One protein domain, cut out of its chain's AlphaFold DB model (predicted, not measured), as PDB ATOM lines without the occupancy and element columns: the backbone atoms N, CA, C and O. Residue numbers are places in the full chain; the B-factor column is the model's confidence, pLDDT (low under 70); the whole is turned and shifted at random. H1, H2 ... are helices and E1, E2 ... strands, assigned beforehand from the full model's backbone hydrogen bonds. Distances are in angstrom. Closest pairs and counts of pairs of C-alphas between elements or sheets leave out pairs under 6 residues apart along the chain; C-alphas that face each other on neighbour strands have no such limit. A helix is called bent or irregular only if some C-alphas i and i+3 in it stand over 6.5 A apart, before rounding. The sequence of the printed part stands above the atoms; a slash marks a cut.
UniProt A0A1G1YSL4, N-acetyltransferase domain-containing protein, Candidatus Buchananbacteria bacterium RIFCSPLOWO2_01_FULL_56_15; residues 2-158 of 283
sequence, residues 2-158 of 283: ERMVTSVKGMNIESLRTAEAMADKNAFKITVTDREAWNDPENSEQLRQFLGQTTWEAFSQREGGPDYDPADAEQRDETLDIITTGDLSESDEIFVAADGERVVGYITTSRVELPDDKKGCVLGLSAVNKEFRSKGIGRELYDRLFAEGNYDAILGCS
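AT A GLANCE: This is residues 2 to 158 of the 283 residues of the protein "N-acetyltransferase domain-containing protein" of Candidatus Buchananbacteria bacterium RIFCSPLOWO2_01_FULL_56_15 (UniProt A0A1G1YSL4). A strongly twisted sheet of six strands forms the middle of the domain, with H2 and H3 packed over one face and H5, preceded by short H4, over the other, making three layers, helices on both faces of a sheet. The loop of residues 60 to 72 and the turn between E4 and E5 lie at opposite ends of the longest axis. The printed part has 157 residues, with five named helices and six named strands in the order E1 E2 H1 H2 H3 E3 E4 E5 H4 H5 E6; the class is mixed, helices and strands. The sheet runs E1 E2 E3 E4 E5 E6 and is mixed, with E5 and E6 parallel and the other neighbours antiparallel. The whole is compact, with a radius of gyration of the C-alphas of 15.3 A and spans of 50 by 36 by 31 A.

HOW THE PARTS SIT: Edge strand E1, residues 11 to 15, forms a hairpin with E2, residues 26 to 32; N 12 and O 31 are 2.8 A apart, within hydrogen-bond range. E3, residues 93 to 99, is antiparallel to E2, with N 28 and O 96 at 3.0 A. E3, E4, residues 102 to 113, and E5, residues 119 to 128, form a meander, each strand the antiparallel neighbour of the one before, with N 95 and O 107 at 2.9 A and N 110 and O 122 at 2.8 A. E6, residues 153 to 157, is parallel to E5, with N 123 and O 155 at 2.7 A. H1, residues 35 to 38, is only just not on the sheet, with 4 pairs of C-alphas within 10 A. H2, residues 41 to 59, is on the sheet at a height of 9.0 A; its closest C-alphas to E4 are Thr 54 and Val 104, 6.1 A. With residues 48 to 56 alone it touches H3, residues 73 to 85, about perpendicular at 85 degrees, the closest C-alphas being Trp 56 and Thr 79, 5.7 A. H4, residues 130 to 135, and H5, residues 137 to 147, stand between E5 and E6 in a strand-helix-strand unit, two parallel neighbour strands with helices between, whose crossover is right-handed. H2 and H5 lie on opposite faces. Every O i to N i+4 pair is within hydrogen-bond range in H3 and H5, against 13 of 15 in H2 and 0 of 2 in H4, which has 2 of 3 O i to N i+3 pairs; H1 is too short for an O i to N i+4 pair.

IN THESE COORDINATES: E1 begins at C-alpha 11, (106.058, 86.776, 115.449). H2 spans 23.4 A, with a kink of 51 degrees near residue 51; it is irregular, C-alphas 50 and 53 being 7.2 A apart, as is H4, with C-alphas 131 and 134 at 7.3 A. E4 spans 33.6 A and bends by 57 degrees at residue 105; E5 spans 26.5 A. E6 ends at C-alpha 157, (126.543, 77.647, 103.697).

THE WHOLE: The C-alphas of Gly 64 and Asp 116, the two farthest apart, are 51.5 A apart. The printed part has no cut; the link from H2 to H3 is long. The mean pLDDT of the printed part is 76.0, and 38 residues are under 70, among them residues 2 to 8, 59 to 66 and 80 to 89.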
ATOM      1  N   GLU A   2      91.725  75.587 108.975       34.31
ATOM      2  CA  GLU A   2      92.616  75.835 110.132       34.31
ATOM      3  C   GLU A   2      93.716  74.763 109.949       34.31
ATOM      4  O   GLU A   2      93.357  73.593 109.885       34.31
ATOM      5  N   ARG A   3      95.021  75.026 109.793       42.22
ATOM      6  CA  ARG A   3      95.867  76.128 110.272       42.22
ATOM      7  C   ARG A   3      96.982  76.428 109.250       42.22
ATOM      8  O   ARG A   3      98.000  75.747 109.221       42.22
ATOM      9  N   MET A   4      96.858  77.513 108.485       53.78
ATOM     10  CA  MET A   4      98.069  78.315 108.264       53.78
ATOM     11  C   MET A   4      98.482  78.832 109.644       53.78
ATOM     12  O   MET A   4      97.607  79.110 110.467       53.78
ATOM     13  N   VAL A   5      99.775  78.952 109.928       58.41
ATOM     14  CA  VAL A   5     100.221  79.674 111.122       58.41
ATOM     15  C   VAL A   5      99.710  81.112 110.977       58.41
ATOM     16  O   VAL A   5     100.283  81.898 110.237       58.41
ATOM     17  N   THR A   6      98.561  81.440 111.574       55.84
ATOM     18  CA  THR A   6      97.945  82.773 111.451       55.84
ATOM     19  C   THR A   6      98.423  83.717 112.544       55.84
ATOM     20  O   THR A   6      98.299  84.930 112.404       55.84
ATOM     21  N   SER A   7      98.959  83.165 113.633       63.00
ATOM     22  CA  SER A   7      99.569  83.911 114.728       63.00
ATOM     23  C   SER A   7     100.310  82.953 115.657       63.00
ATOM     24  O   SER A   7      99.681  82.071 116.242       63.00
ATOM     25  N   VAL A   8     101.611  83.158 115.841       69.69
ATOM     26  CA  VAL A   8     102.351  82.640 116.999       69.69
ATOM     27  C   VAL A   8     102.858  83.848 117.769       69.69
ATOM     28  O   VAL A   8     103.211  84.874 117.178       69.69
ATOM     29  N   LYS A   9     102.824  83.766 119.099       77.88
ATOM     30  CA  LYS A   9     103.255  84.866 119.959       77.88
ATOM     31  C   LYS A   9     104.721  85.201 119.661       77.88
ATOM     32  O   LYS A   9     105.550  84.312 119.517       77.88
ATOM     33  N   GLY A  10     105.022  86.494 119.567       80.69
ATOM     34  CA  GLY A  10     106.372  86.971 119.272       80.69
ATOM     35  C   GLY A  10     106.782  86.905 117.804       80.69
ATOM     36  O   GLY A  10     107.968  87.030 117.509       80.69
ATOM     37  N   MET A  11     105.821  86.751 116.889       86.94
ATOM     38  CA  MET A  11     106.058  86.776 115.449       86.94
ATOM     39  C   MET A  11     105.135  87.770 114.737       86.94
ATOM     40  O   MET A  11     103.989  87.984 115.139       86.94
ATOM     41  N   ASN A  12     105.615  88.311 113.622       88.75
ATOM     42  CA  ASN A  12     104.814  89.006 112.622       88.75
ATOM     43  C   ASN A  12     104.865  88.241 111.294       88.75
ATOM     44  O   ASN A  12     105.938  87.799 110.887       88.75
ATOM     45  N   ILE A  13     103.723  88.100 110.616       88.25
ATOM     46  CA  ILE A  13     103.623  87.373 109.346       88.25
ATOM     47  C   ILE A  13     103.213  88.340 108.241       88.25
ATOM     48  O   ILE A  13     102.141  88.940 108.281       88.25
ATOM     49  N   GLU A  14     104.067  88.462 107.233       89.06
ATOM     50  CA  GLU A  14     103.869  89.335 106.082       89.06
ATOM     51  C   GLU A  14     103.680  88.502 104.811       89.06
ATOM     52  O   GLU A  14     104.527  87.682 104.456       89.06
ATOM     53  N   SER A  15     102.578  88.720 104.090       87.12
ATOM     54  CA  SER A  15     102.383  88.107 102.771       87.12
ATOM     55  C   SER A  15     103.330  88.723 101.746       87.12
ATOM     56  O   SER A  15     103.398  89.942 101.599       87.12
ATOM     57  N   LEU A  16     104.015  87.880 100.982       83.75
ATOM     58  CA  LEU A  16     104.956  88.312  99.958       83.75
ATOM     59  C   LEU A  16     104.310  88.197  98.575       83.75
ATOM     60  O   LEU A  16     103.640  87.215  98.260       83.75
ATOM     61  N   ARG A  17     104.557  89.176  97.697       79.88
ATOM     62  CA  ARG A  17     104.082  89.121  96.301       79.88
ATOM     63  C   ARG A  17     104.617  87.877  95.607       79.88
ATOM     64  O   ARG A  17     105.832  87.699  95.581       79.88
ATOM     65  N   THR A  18     103.761  87.032  95.049       73.94
ATOM     66  CA  THR A  18     104.156  85.765  94.421       73.94
ATOM     67  C   THR A  18     104.771  85.994  93.038       73.94
ATOM     68  O   THR A  18     104.260  86.766  92.229       73.94
ATOM     69  N   ALA A  19     105.912  85.353  92.785       73.69
ATOM     70  CA  ALA A  19     106.510  85.265  91.455       73.69
ATOM     71  C   ALA A  19     105.873  84.112  90.662       73.69
ATOM     72  O   ALA A  19     105.187  83.271  91.241       73.69
ATOM     73  N   GLU A  20     106.136  84.030  89.356       72.56
ATOM     74  CA  GLU A  20     105.531  83.037  88.449       72.56
ATOM     75  C   GLU A  20     105.736  81.584  88.917       72.56
ATOM     76  O   GLU A  20     104.787  80.804  88.957       72.56
ATOM     77  N   ALA A  21     106.937  81.229  89.389       67.06
ATOM     78  CA  ALA A  21     107.218  79.891  89.926       67.06
ATOM     79  C   ALA A  21     106.380  79.551  91.183       67.06
ATOM     80  O   ALA A  21     106.086  78.381  91.457       67.06
ATOM     81  N   MET A  22     105.940  80.579  91.915       74.50
ATOM     82  CA  MET A  22     105.089  80.492  93.102       74.50
ATOM     83  C   MET A  22     103.640  80.934  92.848       74.50
ATOM     84  O   MET A  22     102.926  81.155  93.814       74.50
ATOM     85  N   ALA A  23     103.179  81.061  91.599       72.94
ATOM     86  CA  ALA A  23     101.865  81.649  91.307       72.94
ATOM     87  C   ALA A  23     100.696  80.932  92.011       72.94
ATOM     88  O   ALA A  23      99.805  81.592  92.538       72.94
ATOM     89  N   ASP A  24     100.746  79.600  92.089       74.81
ATOM     90  CA  ASP A  24      99.740  78.778  92.791       74.81
ATOM     91  C   ASP A  24     100.055  78.554  94.281       74.81
ATOM     92  O   ASP A  24      99.379  77.775  94.943       74.81
ATOM     93  N   LYS A  25     101.124  79.168  94.801       81.06
ATOM     94  CA  LYS A  25     101.662  78.929  96.145       81.06
ATOM     95  C   LYS A  25     101.560  80.202  96.979       81.06
ATOM     96  O   LYS A  25     101.728  81.310  96.479       81.06
ATOM     97  N   ASN A  26     101.347  80.047  98.276       84.56
ATOM     98  CA  ASN A  26     101.380  81.150  99.225       84.56
ATOM     99  C   ASN A  26     102.830  81.404  99.642       84.56
ATOM    100  O   ASN A  26     103.495  80.507 100.155       84.56
ATOM    101  N   ALA A  27     103.327  82.621  99.433       88.56
ATOM    102  CA  ALA A  27     104.640  83.037  99.914       88.56
ATOM    103  C   ALA A  27     104.479  84.068 101.031       88.56
ATOM    104  O   ALA A  27     103.742  85.041 100.872       88.56
ATOM    105  N   PHE A  28     105.174  83.874 102.146       89.88
ATOM    106  CA  PHE A  28     105.115  84.781 103.290       89.88
ATOM    107  C   PHE A  28     106.450  84.819 104.039       89.88
ATOM    108  O   PHE A  28     107.278  83.917 103.908       89.88
ATOM    109  N   LYS A  29     106.667  85.893 104.796       91.00
ATOM    110  CA  LYS A  29     107.802  86.070 105.702       91.00
ATOM    111  C   LYS A  29     107.302  86.036 107.135       91.00
ATOM    112  O   LYS A  29     106.318  86.700 107.455       91.00
ATOM    113  N   ILE A  30     107.989  85.288 107.984       89.94
ATOM    114  CA  ILE A  30     107.829  85.328 109.435       89.94
ATOM    115  C   ILE A  30     108.988  86.159 109.980       89.94
ATOM    116  O   ILE A  30     110.138  85.853 109.689       89.94
ATOM    117  N   THR A  31     108.700  87.199 110.755       91.00
ATOM    118  CA  THR A  31     109.703  88.005 111.461       91.00
ATOM    119  C   THR A  31     109.527  87.820 112.959       91.00
ATOM    120  O   THR A  31     108.423  88.007 113.472       91.00
ATOM    121  N   VAL A  32     110.606  87.488 113.661       88.50
ATOM    122  CA  VAL A  32     110.624  87.375 115.119       88.50
ATOM    123  C   VAL A  32     110.630  88.773 115.728       88.50
ATOM    124  O   VAL A  32     111.527  89.575 115.482       88.50
ATOM    125  N   THR A  33     109.600  89.087 116.510       89.25
ATOM    126  CA  THR A  33     109.429  90.390 117.173       89.25
ATOM    127  C   THR A  33     109.644  90.322 118.683       89.25
ATOM    128  O   THR A  33     109.842  91.357 119.310       89.25
ATOM    129  N   ASP A  34     109.583  89.125 119.272       88.06
ATOM    130  CA  ASP A  34     109.842  88.874 120.693       88.06
ATOM    131  C   ASP A  34     110.593  87.543 120.828       88.06
ATOM    132  O   ASP A  34     110.014  86.467 120.664       88.06
ATOM    133  N   ARG A  35     111.901  87.635 121.094       85.19
ATOM    134  CA  ARG A  35     112.813  86.486 121.174       85.19
ATOM    135  C   ARG A  35     112.512  85.580 122.370       85.19
ATOM    136  O   ARG A  35     112.715  84.374 122.281       85.19
ATOM    137  N   GLU A  36     112.032  86.142 123.477       84.81
ATOM    138  CA  GLU A  36     111.692  85.369 124.674       84.81
ATOM    139  C   GLU A  36     110.444  84.524 124.412       84.81
ATOM    140  O   GLU A  36     110.452  83.320 124.649       84.81
ATOM    141  N   ALA A  37     109.404  85.124 123.822       84.81
ATOM    142  CA  ALA A  37     108.208  84.388 123.418       84.81
ATOM    143  C   ALA A  37     108.471  83.386 122.280       84.81
ATOM    144  O   ALA A  37     107.836  82.334 122.243       84.81
ATOM    145  N   TRP A  38     109.395  83.701 121.369       80.81
ATOM    146  CA  TRP A  38     109.839  82.810 120.291       80.81
ATOM    147  C   TRP A  38     110.512  81.539 120.813       80.81
ATOM    148  O   TRP A  38     110.230  80.441 120.334       80.81
ATOM    149  N   ASN A  39     111.381  81.698 121.811       77.81
ATOM    150  CA  ASN A  39     112.101  80.598 122.444       77.81
ATOM    151  C   ASN A  39     111.268  79.867 123.508       77.81
ATOM    152  O   ASN A  39     111.761  78.913 124.114       77.81
ATOM    153  N   ASP A  40     110.014  80.273 123.724       84.00
ATOM    154  CA  ASP A  40     109.078  79.499 124.531       84.00
ATOM    155  C   ASP A  40     108.876  78.106 123.898       84.00
ATOM    156  O   ASP A  40     108.583  78.019 122.697       84.00
ATOM    157  N   PRO A  41     109.020  77.013 124.671       79.19
ATOM    158  CA  PRO A  41     108.956  75.658 124.133       79.19
ATOM    159  C   PRO A  41     107.675  75.352 123.355       79.19
ATOM    160  O   PRO A  41     107.738  74.640 122.358       79.19
ATOM    161  N   GLU A  42     106.522  75.893 123.762       80.06
ATOM    162  CA  GLU A  42     105.244  75.613 123.101       80.06
ATOM    163  C   GLU A  42     105.156  76.309 121.735       80.06
ATOM    164  O   GLU A  42     104.748  75.698 120.743       80.06
ATOM    165  N   ASN A  43     105.589  77.571 121.656       74.25
ATOM    166  CA  ASN A  43     105.607  78.337 120.405       74.25
ATOM    167  C   ASN A  43     106.660  77.804 119.427       74.25
ATOM    168  O   ASN A  43     106.387  77.672 118.230       74.25
ATOM    169  N   SER A  44     107.850  77.480 119.941       69.69
ATOM    170  CA  SER A  44     108.925  76.888 119.149       69.69
ATOM    171  C   SER A  44     108.485  75.541 118.577       69.69
ATOM    172  O   SER A  44     108.662  75.299 117.387       69.69
ATOM    173  N   GLU A  45     107.825  74.697 119.376       74.56
ATOM    174  CA  GLU A  45     107.348  73.383 118.941       74.56
ATOM    175  C   GLU A  45     106.311  73.472 117.815       74.56
ATOM    176  O   GLU A  45     106.413  72.748 116.826       74.56
ATOM    177  N   GLN A  46     105.351  74.401 117.890       75.88
ATOM    178  CA  GLN A  46     104.366  74.584 116.815       75.88
ATOM    179  C   GLN A  46     105.022  74.931 115.476       75.88
ATOM    180  O   GLN A  46     104.639  74.401 114.429       75.88
ATOM    181  N   LEU A  47     106.021  75.814 115.496       74.94
ATOM    182  CA  LEU A  47     106.728  76.198 114.284       74.94
ATOM    183  C   LEU A  47     107.630  75.072 113.771       74.94
ATOM    184  O   LEU A  47     107.696  74.836 112.564       74.94
ATOM    185  N   ARG A  48     108.290  74.341 114.672       74.81
ATOM    186  CA  ARG A  48     109.085  73.172 114.301       74.81
ATOM    187  C   ARG A  48     108.221  72.089 113.652       74.81
ATOM    188  O   ARG A  48     108.611  71.558 112.619       74.81
ATOM    189  N   GLN A  49     107.023  71.827 114.176       75.38
ATOM    190  CA  GLN A  49     106.054  70.915 113.555       75.38
ATOM    191  C   GLN A  49     105.598  71.415 112.181       75.38
ATOM    192  O   GLN A  49     105.482  70.628 111.242       75.38
ATOM    193  N   PHE A  50     105.396  72.726 112.034       80.44
ATOM    194  CA  PHE A  50     105.008  73.336 110.763       80.44
ATOM    195  C   PHE A  50     106.078  73.178 109.667       80.44
ATOM    196  O   PHE A  50     105.743  72.940 108.507       80.44
ATOM    197  N   LEU A  51     107.361  73.278 110.025       84.19
ATOM    198  CA  LEU A  51     108.494  73.098 109.104       84.19
ATOM    199  C   LEU A  51     108.966  71.636 109.004       84.19
ATOM    200  O   LEU A  51     109.748  71.289 108.110       84.19
ATOM    201  N   GLY A  52     108.498  70.781 109.913       79.69
ATOM    202  CA  GLY A  52     109.025  69.444 110.139       79.69
ATOM    203  C   GLY A  52     108.917  68.550 108.913       79.69
ATOM    204  O   GLY A  52     109.920  68.041 108.418       79.69
ATOM    205  N   GLN A  53     107.719  68.455 108.338       83.31
ATOM    206  CA  GLN A  53     107.499  67.629 107.153       83.31
ATOM    207  C   GLN A  53     108.460  67.989 106.004       83.31
ATOM    208  O   GLN A  53     109.107  67.110 105.437       83.31
ATOM    209  N   THR A  54     108.605  69.280 105.684       83.56
ATOM    210  CA  THR A  54     109.512  69.741 104.618       83.56
ATOM    211  C   THR A  54     110.968  69.410 104.925       83.56
ATOM    212  O   THR A  54     111.728  69.094 104.010       83.56
ATOM    213  N   THR A  55     111.361  69.498 106.196       78.19
ATOM    214  CA  THR A  55     112.720  69.198 106.658       78.19
ATOM    215  C   THR A  55     113.026  67.712 106.511       78.19
ATOM    216  O   THR A  55     114.019  67.356 105.876       78.19
ATOM    217  N   TRP A  56     112.139  66.843 106.999       74.19
ATOM    218  CA  TRP A  56     112.256  65.391 106.854       74.19
ATOM    219  C   TRP A  56     112.394  64.981 105.386       74.19
ATOM    220  O   TRP A  56     113.325  64.278 104.988       74.19
ATOM    221  N   GLU A  57     111.500  65.497 104.543       71.94
ATOM    222  CA  GLU A  57     111.488  65.227 103.104       71.94
ATOM    223  C   GLU A  57     112.730  65.780 102.391       71.94
ATOM    224  O   GLU A  57     113.106  65.297 101.318       71.94
ATOM    225  N   ALA A  58     113.372  66.803 102.959       70.50
ATOM    226  CA  ALA A  58     114.585  67.378 102.408       70.50
ATOM    227  C   ALA A  58     115.858  66.613 102.811       70.50
ATOM    228  O   ALA A  58     116.756  66.498 101.965       70.50
ATOM    229  N   PHE A  59     115.941  66.101 104.044       65.94
ATOM    230  CA  PHE A  59     117.202  65.638 104.642       65.94
ATOM    231  C   PHE A  59     117.211  64.175 105.108       65.94
ATOM    232  O   PHE A  59     118.254  63.531 105.007       65.94
ATOM    233  N   SER A  60     116.080  63.623 105.546       57.81
ATOM    234  CA  SER A  60     116.021  62.287 106.165       57.81
ATOM    235  C   SER A  60     115.638  61.170 105.188       57.81
ATOM    236  O   SER A  60     115.859  59.986 105.459       57.81
ATOM    237  N   GLN A  61     115.125  61.504 103.998       54.94
ATOM    238  CA  GLN A  61     114.763  60.489 103.006       54.94
ATOM    239  C   GLN A  61     115.986  59.797 102.384       54.94
ATOM    240  O   GLN A  61     116.631  60.305 101.464       54.94
ATOM    241  N   ARG A  62     116.227  58.554 102.812       50.62
ATOM    242  CA  ARG A  62     116.934  57.546 102.010       50.62
ATOM    243  C   ARG A  62     115.990  57.031 100.924       50.62
ATOM    244  O   ARG A  62     114.776  56.993 101.115       50.62
ATOM    245  N   GLU A  63     116.524  56.645  99.772       45.09
ATOM    246  CA  GLU A  63     115.720  56.069  98.690       45.09
ATOM    247  C   GLU A  63     114.925  54.849  99.209       45.09
ATOM    248  O   GLU A  63     115.516  53.895  99.711       45.09
ATOM    249  N   GLY A  64     113.586  54.913  99.156       52.38
ATOM    250  CA  GLY A  64     112.689  53.878  99.699       52.38
ATOM    251  C   GLY A  64     112.382  53.961 101.206       52.38
ATOM    252  O   GLY A  64     111.851  52.998 101.754       52.38
ATOM    253  N   GLY A  65     112.725  55.065 101.881       59.03
ATOM    254  CA  GLY A  65     112.358  55.317 103.280       59.03
ATOM    255  C   GLY A  65     110.866  55.634 103.489       59.03
ATOM    256  O   GLY A  65     110.155  55.882 102.513       59.03
ATOM    257  N   PRO A  66     110.386  55.615 104.747       65.69
ATOM    258  CA  PRO A  66     108.999  55.936 105.072       65.69
ATOM    259  C   PRO A  66     108.671  57.416 104.816       65.69
ATOM    260  O   PRO A  66     109.531  58.298 104.939       65.69
ATOM    261  N   ASP A  67     107.409  57.679 104.475       78.25
ATOM    262  CA  ASP A  67     106.853  59.033 104.467       78.25
ATOM    263  C   ASP A  67     106.841  59.611 105.890       78.25
ATOM    264  O   ASP A  67     106.782  58.860 106.864       78.25
ATOM    265  N   TYR A  68     106.892  60.942 105.997       78.62
ATOM    266  CA  TYR A  68     106.842  61.623 107.290       78.62
ATOM    267  C   TYR A  68     105.508  61.356 107.997       78.62
ATOM    268  O   TYR A  68     104.451  61.719 107.472       78.62
ATOM    269  N   ASP A  69     105.557  60.784 109.196       80.56
ATOM    270  CA  ASP A  69     104.407  60.638 110.083       80.56
ATOM    271  C   ASP A  69     104.557  61.574 111.297       80.56
ATOM    272  O   ASP A  69     105.379  61.312 112.176       80.56
ATOM    273  N   PRO A  70     103.756  62.652 111.413       74.12
ATOM    274  CA  PRO A  70     103.815  63.542 112.572       74.12
ATOM    275  C   PRO A  70     103.392  62.854 113.883       74.12
ATOM    276  O   PRO A  70     103.642  63.391 114.964       74.12
ATOM    277  N   ALA A  71     102.744  61.685 113.838       80.50
ATOM    278  CA  ALA A  71     102.455  60.893 115.031       80.50
ATOM    279  C   ALA A  71     103.675  60.089 115.517       80.50
ATOM    280  O   ALA A  71     103.760  59.800 116.716       80.50
ATOM    281  N   ASP A  72     104.632  59.791 114.635       83.75
ATOM    282  CA  ASP A  72     105.858  59.058 114.946       83.75
ATOM    283  C   ASP A  72     106.842  59.954 115.714       83.75
ATOM    284  O   ASP A  72     107.327  60.973 115.220       83.75
ATOM    285  N   ALA A  73     107.115  59.585 116.967       81.75
ATOM    286  CA  ALA A  73     107.981  60.361 117.844       81.75
ATOM    287  C   ALA A  73     109.438  60.391 117.367       81.75
ATOM    288  O   ALA A  73     110.069  61.432 117.485       81.75
ATOM    289  N   GLU A  74     109.948  59.300 116.791       80.62
ATOM    290  CA  GLU A  74     111.339  59.227 116.329       80.62
ATOM    291  C   GLU A  74     111.553  60.159 115.133       80.62
ATOM    292  O   GLU A  74     112.503  60.939 115.108       80.62
ATOM    293  N   GLN A  75     110.609  60.160 114.187       80.69
ATOM    294  CA  GLN A  75     110.664  61.050 113.026       80.69
ATOM    295  C   GLN A  75     110.510  62.518 113.422       80.69
ATOM    296  O   GLN A  75     111.201  63.381 112.874       80.69
ATOM    297  N   ARG A  76     109.624  62.825 114.381       78.81
ATOM    298  CA  ARG A  76     109.534  64.178 114.944       78.81
ATOM    299  C   ARG A  76     110.858  64.590 115.574       78.81
ATOM    300  O   ARG A  76     111.368  65.637 115.198       78.81
ATOM    301  N   ASP A  77     111.418  63.780 116.465       74.81
ATOM    302  CA  ASP A  77     112.632  64.116 117.212       74.81
ATOM    303  C   ASP A  77     113.849  64.297 116.287       74.81
ATOM    304  O   ASP A  77     114.580  65.275 116.433       74.81
ATOM    305  N   GLU A  78     114.027  63.442 115.273       71.19
ATOM    306  CA  GLU A  78     115.092  63.600 114.267       71.19
ATOM    307  C   GLU A  78     114.933  64.907 113.477       71.19
ATOM    308  O   GLU A  78     115.880  65.666 113.271       71.19
ATOM    309  N   THR A  79     113.707  65.209 113.060       71.56
ATOM    310  CA  THR A  79     113.414  66.439 112.325       71.56
ATOM    311  C   THR A  79     113.632  67.677 113.194       71.56
ATOM    312  O   THR A  79     114.156  68.691 112.727       71.56
ATOM    313  N   LEU A  80     113.243  67.596 114.468       69.69
ATOM    314  CA  LEU A  80     113.455  68.638 115.464       69.69
ATOM    315  C   LEU A  80     114.946  68.891 115.679       69.69
ATOM    316  O   LEU A  80     115.340  70.054 115.779       69.69
ATOM    317  N   ASP A  81     115.766  67.844 115.707       65.56
ATOM    318  CA  ASP A  81     117.219  67.960 115.820       65.56
ATOM    319  C   ASP A  81     117.820  68.677 114.604       65.56
ATOM    320  O   ASP A  81     118.568  69.637 114.773       65.56
ATOM    321  N   ILE A  82     117.405  68.329 113.379       64.06
ATOM    322  CA  ILE A  82     117.850  69.009 112.145       64.06
ATOM    323  C   ILE A  82     117.453  70.494 112.143       64.06
ATOM    324  O   ILE A  82     118.235  71.364 111.766       64.06
ATOM    325  N   ILE A  83     116.229  70.808 112.569       64.38
ATOM    326  CA  ILE A  83     115.748  72.193 112.650       64.38
ATOM    327  C   ILE A  83     116.500  72.975 113.739       64.38
ATOM    328  O   ILE A  83     116.796  74.156 113.555       64.38
ATOM    329  N   THR A  84     116.805  72.327 114.866       61.53
ATOM    330  CA  THR A  84     117.514  72.943 115.998       61.53
ATOM    331  C   THR A  84     118.980  73.193 115.658       61.53
ATOM    332  O   THR A  84     119.473  74.289 115.889       61.53
ATOM    333  N   THR A  85     119.655  72.214 115.054       54.53
ATOM    334  CA  THR A  85     121.033  72.345 114.546       54.53
ATOM    335  C   THR A  85     121.131  73.292 113.346       54.53
ATOM    336  O   THR A  85     122.191  73.847 113.088       54.53
ATOM    337  N   GLY A  86     120.024  73.525 112.637       53.97
ATOM    338  CA  GLY A  86     119.881  74.533 111.584       53.97
ATOM    339  C   GLY A  86     119.581  75.961 112.070       53.97
ATOM    340  O   GLY A  86     119.126  76.779 111.264       53.97
ATOM    341  N   ASP A  87     119.794  76.248 113.359       60.53
ATOM    342  CA  ASP A  87     119.674  77.566 114.004       60.53
ATOM    343  C   ASP A  87     118.278  78.217 113.944       60.53
ATOM    344  O   ASP A  87     118.138  79.446 113.927       60.53
ATOM    345  N   LEU A  88     117.196  77.427 113.960       67.00
ATOM    346  CA  LEU A  88     115.844  78.005 114.021       67.00
ATOM    347  C   LEU A  88     115.649  78.892 115.270       67.00
ATOM    348  O   LEU A  88     115.009  79.938 115.180       67.00
ATOM    349  N   SER A  89     116.218  78.528 116.426       66.56
ATOM    350  CA  SER A  89     116.114  79.332 117.659       66.56
ATOM    351  C   SER A  89     116.751  80.718 117.526       66.56
ATOM    352  O   SER A  89     116.226  81.691 118.072       66.56
ATOM    353  N   GLU A  90     117.815  80.825 116.733       70.75
ATOM    354  CA  GLU A  90     118.563  82.065 116.500       70.75
ATOM    355  C   GLU A  90     118.029  82.864 115.305       70.75
ATOM    356  O   GLU A  90     118.452  83.992 115.053       70.75
ATOM    357  N   SER A  91     117.069  82.320 114.559       80.19
ATOM    358  CA  SER A  91     116.534  82.947 113.348       80.19
ATOM    359  C   SER A  91     115.722  84.199 113.677       80.19
ATOM    360  O   SER A  91     114.843  84.158 114.530       80.19
ATOM    361  N   ASP A  92     116.002  85.322 113.022       83.81
ATOM    362  CA  ASP A  92     115.205  86.556 113.105       83.81
ATOM    363  C   ASP A  92     114.092  86.586 112.058       83.81
ATOM    364  O   ASP A  92     113.045  87.204 112.263       83.81
ATOM    365  N   GLU A  93     114.318  85.945 110.913       90.75
ATOM    366  CA  GLU A  93     113.367  85.914 109.807       90.75
ATOM    367  C   GLU A  93     113.329  84.533 109.152       90.75
ATOM    368  O   GLU A  93     114.325  83.807 109.108       90.75
ATOM    369  N   ILE A  94     112.157  84.174 108.625       89.56
ATOM    370  CA  ILE A  94     111.947  82.951 107.855       89.56
ATOM    371  C   ILE A  94     111.137  83.282 106.612       89.56
ATOM    372  O   ILE A  94     110.003  83.754 106.698       89.56
ATOM    373  N   PHE A  95     111.701  82.989 105.449       91.50
ATOM    374  CA  PHE A  95     111.008  83.079 104.171       91.50
ATOM    375  C   PHE A  95     110.374  81.729 103.872       91.50
ATOM    376  O   PHE A  95     111.088  80.732 103.814       91.50
ATOM    377  N   VAL A  96     109.058  81.689 103.669       91.50
ATOM    378  CA  VAL A  96     108.296  80.445 103.505       91.50
ATOM    379  C   VAL A  96     107.531  80.452 102.184       91.50
ATOM    380  O   VAL A  96     106.920  81.450 101.798       91.50
ATOM    381  N   ALA A  97     107.546  79.309 101.503       91.69
ATOM    382  CA  ALA A  97     106.664  78.978 100.395       91.69
ATOM    383  C   ALA A  97     105.789  77.779 100.788       91.69
ATOM    384  O   ALA A  97     106.306  76.729 101.179       91.69
ATOM    385  N   ALA A  98     104.474  77.927 100.656       89.56
ATOM    386  CA  ALA A  98     103.484  76.915 101.004       89.56
ATOM    387  C   ALA A  98     102.539  76.613  99.830       89.56
ATOM    388  O   ALA A  98     102.123  77.513  99.105       89.56
ATOM    389  N   ASP A  99     102.182  75.345  99.663       87.06
ATOM    390  CA  ASP A  99     101.155  74.862  98.741       87.06
ATOM    391  C   ASP A  99      99.930  74.435  99.566       87.06
ATOM    392  O   ASP A  99      99.946  73.416 100.264       87.06
ATOM    393  N   GLY A 100      98.898  75.284  99.586       83.31
ATOM    394  CA  GLY A 100      97.794  75.164 100.538       83.31
ATOM    395  C   GLY A 100      98.271  75.312 101.989       83.31
ATOM    396  O   GLY A 100      98.761  76.374 102.375       83.31
ATOM    397  N   GLU A 101      98.102  74.255 102.787       77.69
ATOM    398  CA  GLU A 101      98.538  74.185 104.194       77.69
ATOM    399  C   GLU A 101      99.945  73.572 104.355       77.69
ATOM    400  O   GLU A 101     100.511  73.610 105.445       77.69
ATOM    401  N   ARG A 102     100.538  73.032 103.280       83.94
ATOM    402  CA  ARG A 102     101.836  72.343 103.320       83.94
ATOM    403  C   ARG A 102     102.974  73.303 103.001       83.94
ATOM    404  O   ARG A 102     102.981  73.915 101.935       83.94
ATOM    405  N   VAL A 103     103.990  73.374 103.858       88.69
ATOM    406  CA  VAL A 103     105.252  74.045 103.509       88.69
ATOM    407  C   VAL A 103     105.973  73.229 102.435       88.69
ATOM    408  O   VAL A 103     106.164  72.019 102.553       88.69
ATOM    409  N   VAL A 104     106.369  73.887 101.348       88.94
ATOM    410  CA  VAL A 104     107.107  73.258 100.236       88.94
ATOM    411  C   VAL A 104     108.546  73.758 100.139       88.94
ATOM    412  O   VAL A 104     109.381  73.125  99.489       88.94
ATOM    413  N   GLY A 105     108.862  74.858 100.821       89.25
ATOM    414  CA  GLY A 105     110.232  75.277 101.063       89.25
ATOM    415  C   GLY A 105     110.323  76.464 102.011       89.25
ATOM    416  O   GLY A 105     109.381  77.248 102.124       89.25
ATOM    417  N   TYR A 106     111.466  76.602 102.672       89.75
ATOM    418  CA  TYR A 106     111.765  77.745 103.520       89.75
ATOM    419  C   TYR A 106     113.270  78.038 103.604       89.75
ATOM    420  O   TYR A 106     114.110  77.198 103.263       89.75
ATOM    421  N   ILE A 107     113.599  79.253 104.044       87.56
ATOM    422  CA  ILE A 107     114.953  79.694 104.393       87.56
ATOM    423  C   ILE A 107     114.881  80.433 105.722       87.56
ATOM    424  O   ILE A 107     114.068  81.350 105.850       87.56
ATOM    425  N   THR A 108     115.736  80.066 106.671       84.50
ATOM    426  CA  THR A 108     115.917  80.811 107.916       84.50
ATOM    427  C   THR A 108     117.097  81.773 107.823       84.50
ATOM    428  O   THR A 108     118.093  81.506 107.141       84.50
ATOM    429  N   THR A 109     116.981  82.917 108.491       84.38
ATOM    430  CA  THR A 109     118.036  83.929 108.527       84.38
ATOM    431  C   THR A 109     118.132  84.599 109.889       84.38
ATOM    432  O   THR A 109     117.107  84.924 110.488       84.38
ATOM    433  N   SER A 110     119.353  84.889 110.317       81.75
ATOM    434  CA  SER A 110     119.671  85.648 111.528       81.75
ATOM    435  C   SER A 110     120.395  86.932 111.159       81.75
ATOM    436  O   SER A 110     121.265  86.948 110.285       81.75
ATOM    437  N   ARG A 111     120.048  88.029 111.816       77.88
ATOM    438  CA  ARG A 111     120.717  89.314 111.667       77.88
ATOM    439  C   ARG A 111     121.991  89.304 112.492       77.88
ATOM    440  O   ARG A 111     122.014  88.817 113.617       77.88
ATOM    441  N   VAL A 112     123.043  89.888 111.939       70.56
ATOM    442  CA  VAL A 112     124.292  90.111 112.665       70.56
ATOM    443  C   VAL A 112     124.708  91.565 112.525       70.56
ATOM    444  O   VAL A 112     124.559  92.174 111.462       70.56
ATOM    445  N   GLU A 113     125.214  92.126 113.615       63.81
ATOM    446  CA  GLU A 113     125.797  93.462 113.605       63.81
ATOM    447  C   GLU A 113     127.171  93.403 112.937       63.81
ATOM    448  O   GLU A 113     127.996  92.538 113.242       63.81
ATOM    449  N   LEU A 114     127.411  94.319 112.000       53.72
ATOM    450  CA  LEU A 114     128.721  94.525 111.397       53.72
ATOM    451  C   LEU A 114     129.288  95.869 111.878       53.72
ATOM    452  O   LEU A 114     128.532  96.728 112.338       53.72
ATOM    453  N   PRO A 115     130.611  96.082 111.771       56.19
ATOM    454  CA  PRO A 115     131.202  97.397 112.000       56.19
ATOM    455  C   PRO A 115     130.549  98.492 111.138       56.19
ATOM    456  O   PRO A 115     129.985  98.211 110.079       56.19
ATOM    457  N   ASP A 116     130.679  99.744 111.580       69.44
ATOM    458  CA  ASP A 116     130.225 100.945 110.858       69.44
ATOM    459  C   ASP A 116     128.712 100.987 110.565       69.44
ATOM    460  O   ASP A 116     128.289 101.430 109.498       69.44
ATOM    461  N   ASP A 117     127.892 100.506 111.506       73.44
ATOM    462  CA  ASP A 117     126.423 100.451 111.412       73.44
ATOM    463  C   ASP A 117     125.890  99.648 110.203       73.44
ATOM    464  O   ASP A 117     124.714  99.756 109.835       73.44
ATOM    465  N   LYS A 118     126.741  98.814 109.586       66.00
ATOM    466  CA  LYS A 118     126.348  97.920 108.492       66.00
ATOM    467  C   LYS A 118     125.539  96.731 109.027       66.00
ATOM    468  O   LYS A 118     125.742  96.236 110.137       66.00
ATOM    469  N   LYS A 119     124.613  96.240 108.207       72.88
ATOM    470  CA  LYS A 119     123.693  95.144 108.535       72.88
ATOM    471  C   LYS A 119     124.129  93.857 107.857       72.88
ATOM    472  O   LYS A 119     124.138  93.768 106.629       72.88
ATOM    473  N   GLY A 120     124.445  92.835 108.641       68.44
ATOM    474  CA  GLY A 120     124.718  91.498 108.132       68.44
ATOM    475  C   GLY A 120     123.533  90.555 108.304       68.44
ATOM    476  O   GLY A 120     122.669  90.742 109.160       68.44
ATOM    477  N   CYS A 121     123.523  89.507 107.491       79.00
ATOM    478  CA  CYS A 121     122.596  88.391 107.567       79.00
ATOM    479  C   CYS A 121     123.384  87.086 107.481       79.00
ATOM    480  O   CYS A 121     124.191  86.909 106.570       79.00
ATOM    481  N   VAL A 122     123.118  86.153 108.387       72.94
ATOM    482  CA  VAL A 122     123.533  84.755 108.285       72.94
ATOM    483  C   VAL A 122     122.332  83.949 107.820       72.94
ATOM    484  O   VAL A 122     121.262  84.009 108.413       72.94
ATOM    485  N   LEU A 123     122.496  83.231 106.719       73.44
ATOM    486  CA  LEU A 123     121.525  82.293 106.189       73.44
ATOM    487  C   LEU A 123     121.771  80.941 106.850       73.44
ATOM    488  O   LEU A 123     122.837  80.352 106.653       73.44
ATOM    489  N   GLY A 124     120.786  80.497 107.628       71.44
ATOM    490  CA  GLY A 124     120.803  79.230 108.345       71.44
ATOM    491  C   GLY A 124     120.304  78.088 107.465       71.44
ATOM    492  O   GLY A 124     120.810  77.839 106.367       71.44
ATOM    493  N   LEU A 125     119.283  77.376 107.930       73.12
ATOM    494  CA  LEU A 125     118.723  76.239 107.217       73.12
ATOM    495  C   LEU A 125     117.909  76.668 105.987       73.12
ATOM    496  O   LEU A 125     117.008  77.505 106.056       73.12
ATOM    497  N   SER A 126     118.182  76.023 104.851       78.88
ATOM    498  CA  SER A 126     117.348  76.089 103.650       78.88
ATOM    499  C   SER A 126     116.835  74.699 103.305       78.88
ATOM    500  O   SER A 126     117.620  73.798 103.009       78.88
ATOM    501  N   ALA A 127     115.515  74.539 103.301       77.75
ATOM    502  CA  ALA A 127     114.868  73.288 102.939       77.75
ATOM    503  C   ALA A 127     113.902  73.518 101.779       77.75
ATOM    504  O   ALA A 127     113.114  74.461 101.772       77.75
ATOM    505  N   VAL A 128     113.946  72.629 100.790       79.12
ATOM    506  CA  VAL A 128     112.955  72.567  99.713       79.12
ATOM    507  C   VAL A 128     112.576  71.113  99.531       79.12
ATOM    508  O   VAL A 128     113.448  70.257  99.315       79.12
ATOM    509  N   ASN A 129     111.273  70.856  99.581       78.31
ATOM    510  CA  ASN A 129     110.713  69.540  99.338       78.31
ATOM    511  C   ASN A 129     111.221  68.988  97.992       78.31
ATOM    512  O   ASN A 129     111.243  69.698  96.979       78.31
ATOM    513  N   LYS A 130     111.610  67.708  97.977       72.94
ATOM    514  CA  LYS A 130     112.190  67.012  96.818       72.94
ATOM    515  C   LYS A 130     111.381  67.175  95.524       72.94
ATOM    516  O   LYS A 130     111.974  67.441  94.481       72.94
ATOM    517  N   GLU A 131     110.055  67.081  95.588       76.12
ATOM    518  CA  GLU A 131     109.136  67.218  94.447       76.12
ATOM    519  C   GLU A 131     109.125  68.637  93.854       76.12
ATOM    520  O   GLU A 131     108.729  68.843  92.704       76.12
ATOM    521  N   PHE A 132     109.561  69.632  94.630       77.25
ATOM    522  CA  PHE A 132     109.537  71.049  94.266       77.25
ATOM    523  C   PHE A 132     110.929  71.631  93.983       77.25
ATOM    524  O   PHE A 132     111.022  72.752  93.477       77.25
ATOM    525  N   ARG A 133     112.016  70.879  94.217       71.69
ATOM    526  CA  ARG A 133     113.402  71.340  93.979       71.69
ATOM    527  C   ARG A 133     113.636  71.817  92.546       71.69
ATOM    528  O   ARG A 133     114.261  72.853  92.337       71.69
ATOM    529  N   SER A 134     113.096  71.105  91.558       74.50
ATOM    530  CA  SER A 134     113.227  71.455  90.135       74.50
ATOM    531  C   SER A 134     112.264  72.554  89.671       74.50
ATOM    532  O   SER A 134     112.413  73.063  88.563       74.50
ATOM    533  N   LYS A 135     111.301  72.961  90.512       81.44
ATOM    534  CA  LYS A 135     110.278  73.970  90.187       81.44
ATOM    535  C   LYS A 135     110.720  75.408  90.489       81.44
ATOM    536  O   LYS A 135     109.931  76.332  90.349       81.44
ATOM    537  N   GLY A 136     111.967  75.606  90.922       83.38
ATOM    538  CA  GLY A 136     112.533  76.935  91.173       83.38
ATOM    539  C   GLY A 136     112.222  77.538  92.547       83.38
ATOM    540  O   GLY A 136     112.664  78.651  92.803       83.38
ATOM    541  N   ILE A 137     111.552  76.815  93.455       85.38
ATOM    542  CA  ILE A 137     111.170  77.332  94.786       85.38
ATOM    543  C   ILE A 137     112.373  77.867  95.572       85.38
ATOM    544  O   ILE A 137     112.343  78.996  96.048       85.38
ATOM    545  N   GLY A 138     113.470  77.104  95.648       82.75
ATOM    546  CA  GLY A 138     114.674  77.555  96.355       82.75
ATOM    547  C   GLY A 138     115.284  78.824  95.751       82.75
ATOM    548  O   GLY A 138     115.676  79.730  96.480       82.75
ATOM    549  N   ARG A 139     115.302  78.935  94.414       84.94
ATOM    550  CA  ARG A 139     115.782  80.138  93.715       84.94
ATOM    551  C   ARG A 139     114.946  81.358  94.077       84.94
ATOM    552  O   ARG A 139     115.515  82.415  94.320       84.94
ATOM    553  N   GLU A 140     113.628  81.216  94.100       87.94
ATOM    554  CA  GLU A 140     112.730  82.313  94.450       87.94
ATOM    555  C   GLU A 140     112.903  82.764  95.903       87.94
ATOM    556  O   GLU A 140     112.947  83.961  96.171       87.94
ATOM    557  N   LEU A 141     113.052  81.825  96.842       88.88
ATOM    558  CA  LEU A 141     113.301  82.156  98.248       88.88
ATOM    559  C   LEU A 141     114.618  82.931  98.419       88.88
ATOM    560  O   LEU A 141     114.637  83.949  99.110       88.88
ATOM    561  N   TYR A 142     115.693  82.524  97.732       87.19
ATOM    562  CA  TYR A 142     116.935  83.301  97.711       87.19
ATOM    563  C   TYR A 142     116.748  84.677  97.058       87.19
ATOM    564  O   TYR A 142     117.250  85.664  97.587       87.19
ATOM    565  N   ASP A 143     116.044  84.773  95.923       89.12
ATOM    566  CA  ASP A 143     115.864  86.052  95.215       89.12
ATOM    567  C   ASP A 143     115.146  87.064  96.101       89.12
ATOM    568  O   ASP A 143     115.530  88.225  96.111       89.12
ATOM    569  N   ARG A 144     114.174  86.625  96.910       88.38
ATOM    570  CA  ARG A 144     113.521  87.489  97.900       88.38
ATOM    571  C   ARG A 144     114.499  88.026  98.933       88.38
ATOM    572  O   ARG A 144     114.537  89.235  99.121       88.38
ATOM    573  N   LEU A 145     115.299  87.152  99.548       88.62
ATOM    574  CA  LEU A 145     116.300  87.567 100.532       88.62
ATOM    575  C   LEU A 145     117.253  88.626  99.950       88.62
ATOM    576  O   LEU A 145     117.511  89.645 100.583       88.62
ATOM    577  N   PHE A 146     117.742  88.411  98.727       86.38
ATOM    578  CA  PHE A 146     118.625  89.365  98.052       86.38
ATOM    579  C   PHE A 146     117.907  90.655  97.619       86.38
ATOM    580  O   PHE A 146     118.481  91.737  97.717       86.38
ATOM    581  N   ALA A 147     116.666  90.557  97.138       87.62
ATOM    582  CA  ALA A 147     115.900  91.687  96.616       87.62
ATOM    583  C   ALA A 147     115.351  92.611  97.710       87.62
ATOM    584  O   ALA A 147     115.070  93.773  97.421       87.62
ATOM    585  N   GLU A 148     115.208  92.134  98.952       82.75
ATOM    586  CA  GLU A 148     114.845  93.003 100.076       82.75
ATOM    587  C   GLU A 148     115.870  94.127 100.281       82.75
ATOM    588  O   GLU A 148     115.503  95.218 100.713       82.75
ATOM    589  N   GLY A 149     117.146  93.886  99.956       75.56
ATOM    590  CA  GLY A 149     118.197  94.907  99.991       75.56
ATOM    591  C   GLY A 149     118.484  95.482 101.383       75.56
ATOM    592  O   GLY A 149     119.188  96.490 101.477       75.56
ATOM    593  N   ASN A 150     117.954  94.843 102.433       82.19
ATOM    594  CA  ASN A 150     118.040  95.242 103.840       82.19
ATOM    595  C   ASN A 150     119.403  94.943 104.483       82.19
ATOM    596  O   ASN A 150     119.659  95.396 105.601       82.19
ATOM    597  N   TYR A 151     120.254  94.189 103.784       80.94
ATOM    598  CA  TYR A 151     121.532  93.690 104.275       80.94
ATOM    599  C   TYR A 151     122.685  94.188 103.408       80.94
ATOM    600  O   TYR A 151     122.633  94.099 102.180       80.94
ATOM    601  N   ASP A 152     123.745  94.654 104.053       73.00
ATOM    602  CA  ASP A 152     125.019  95.004 103.428       73.00
ATOM    603  C   ASP A 152     125.858  93.752 103.148       73.00
ATOM    604  O   ASP A 152     126.603  93.712 102.168       73.00
ATOM    605  N   ALA A 153     125.693  92.697 103.955       62.53
ATOM    606  CA  ALA A 153     126.297  91.396 103.696       62.53
ATOM    607  C   ALA A 153     125.359  90.222 104.013       62.53
ATOM    608  O   ALA A 153     124.648  90.237 105.013       62.53
ATOM    609  N   ILE A 154     125.399  89.176 103.184       71.19
ATOM    610  CA  ILE A 154     124.685  87.908 103.384       71.19
ATOM    611  C   ILE A 154     125.702  86.762 103.368       71.19
ATOM    612  O   ILE A 154     126.321  86.475 102.340       71.19
ATOM    613  N   LEU A 155     125.841  86.092 104.504       64.69
ATOM    614  CA  LEU A 155     126.658  84.907 104.731       64.69
ATOM    615  C   LEU A 155     125.777  83.658 104.663       64.69
ATOM    616  O   LEU A 155     124.637  83.699 105.095       64.69
ATOM    617  N   GLY A 156     126.272  82.531 104.163       61.22
ATOM    618  CA  GLY A 156     125.612  81.252 104.441       61.22
ATOM    619  C   GLY A 156     126.222  80.073 103.717       61.22
ATOM    620  O   GLY A 156     126.789  80.234 102.631       61.22
ATOM    621  N   CYS A 157     126.051  78.885 104.281       58.28
ATOM    622  CA  CYS A 157     126.543  77.647 103.697       58.28
ATOM    623  C   CYS A 157     125.738  77.265 102.448       58.28
ATOM    624  O   CYS A 157     124.530  77.494 102.337       58.28
ATOM    625  N   SER A 158     126.398  76.694 101.447       58.09
ATOM    626  CA  SER A 158     125.719  76.099 100.295       58.09
ATOM    627  C   SER A 158     126.462  74.857  99.847       58.09
ATOM    628  O   SER A 158     127.594  74.924  99.386       58.09
TER     629      SER A 158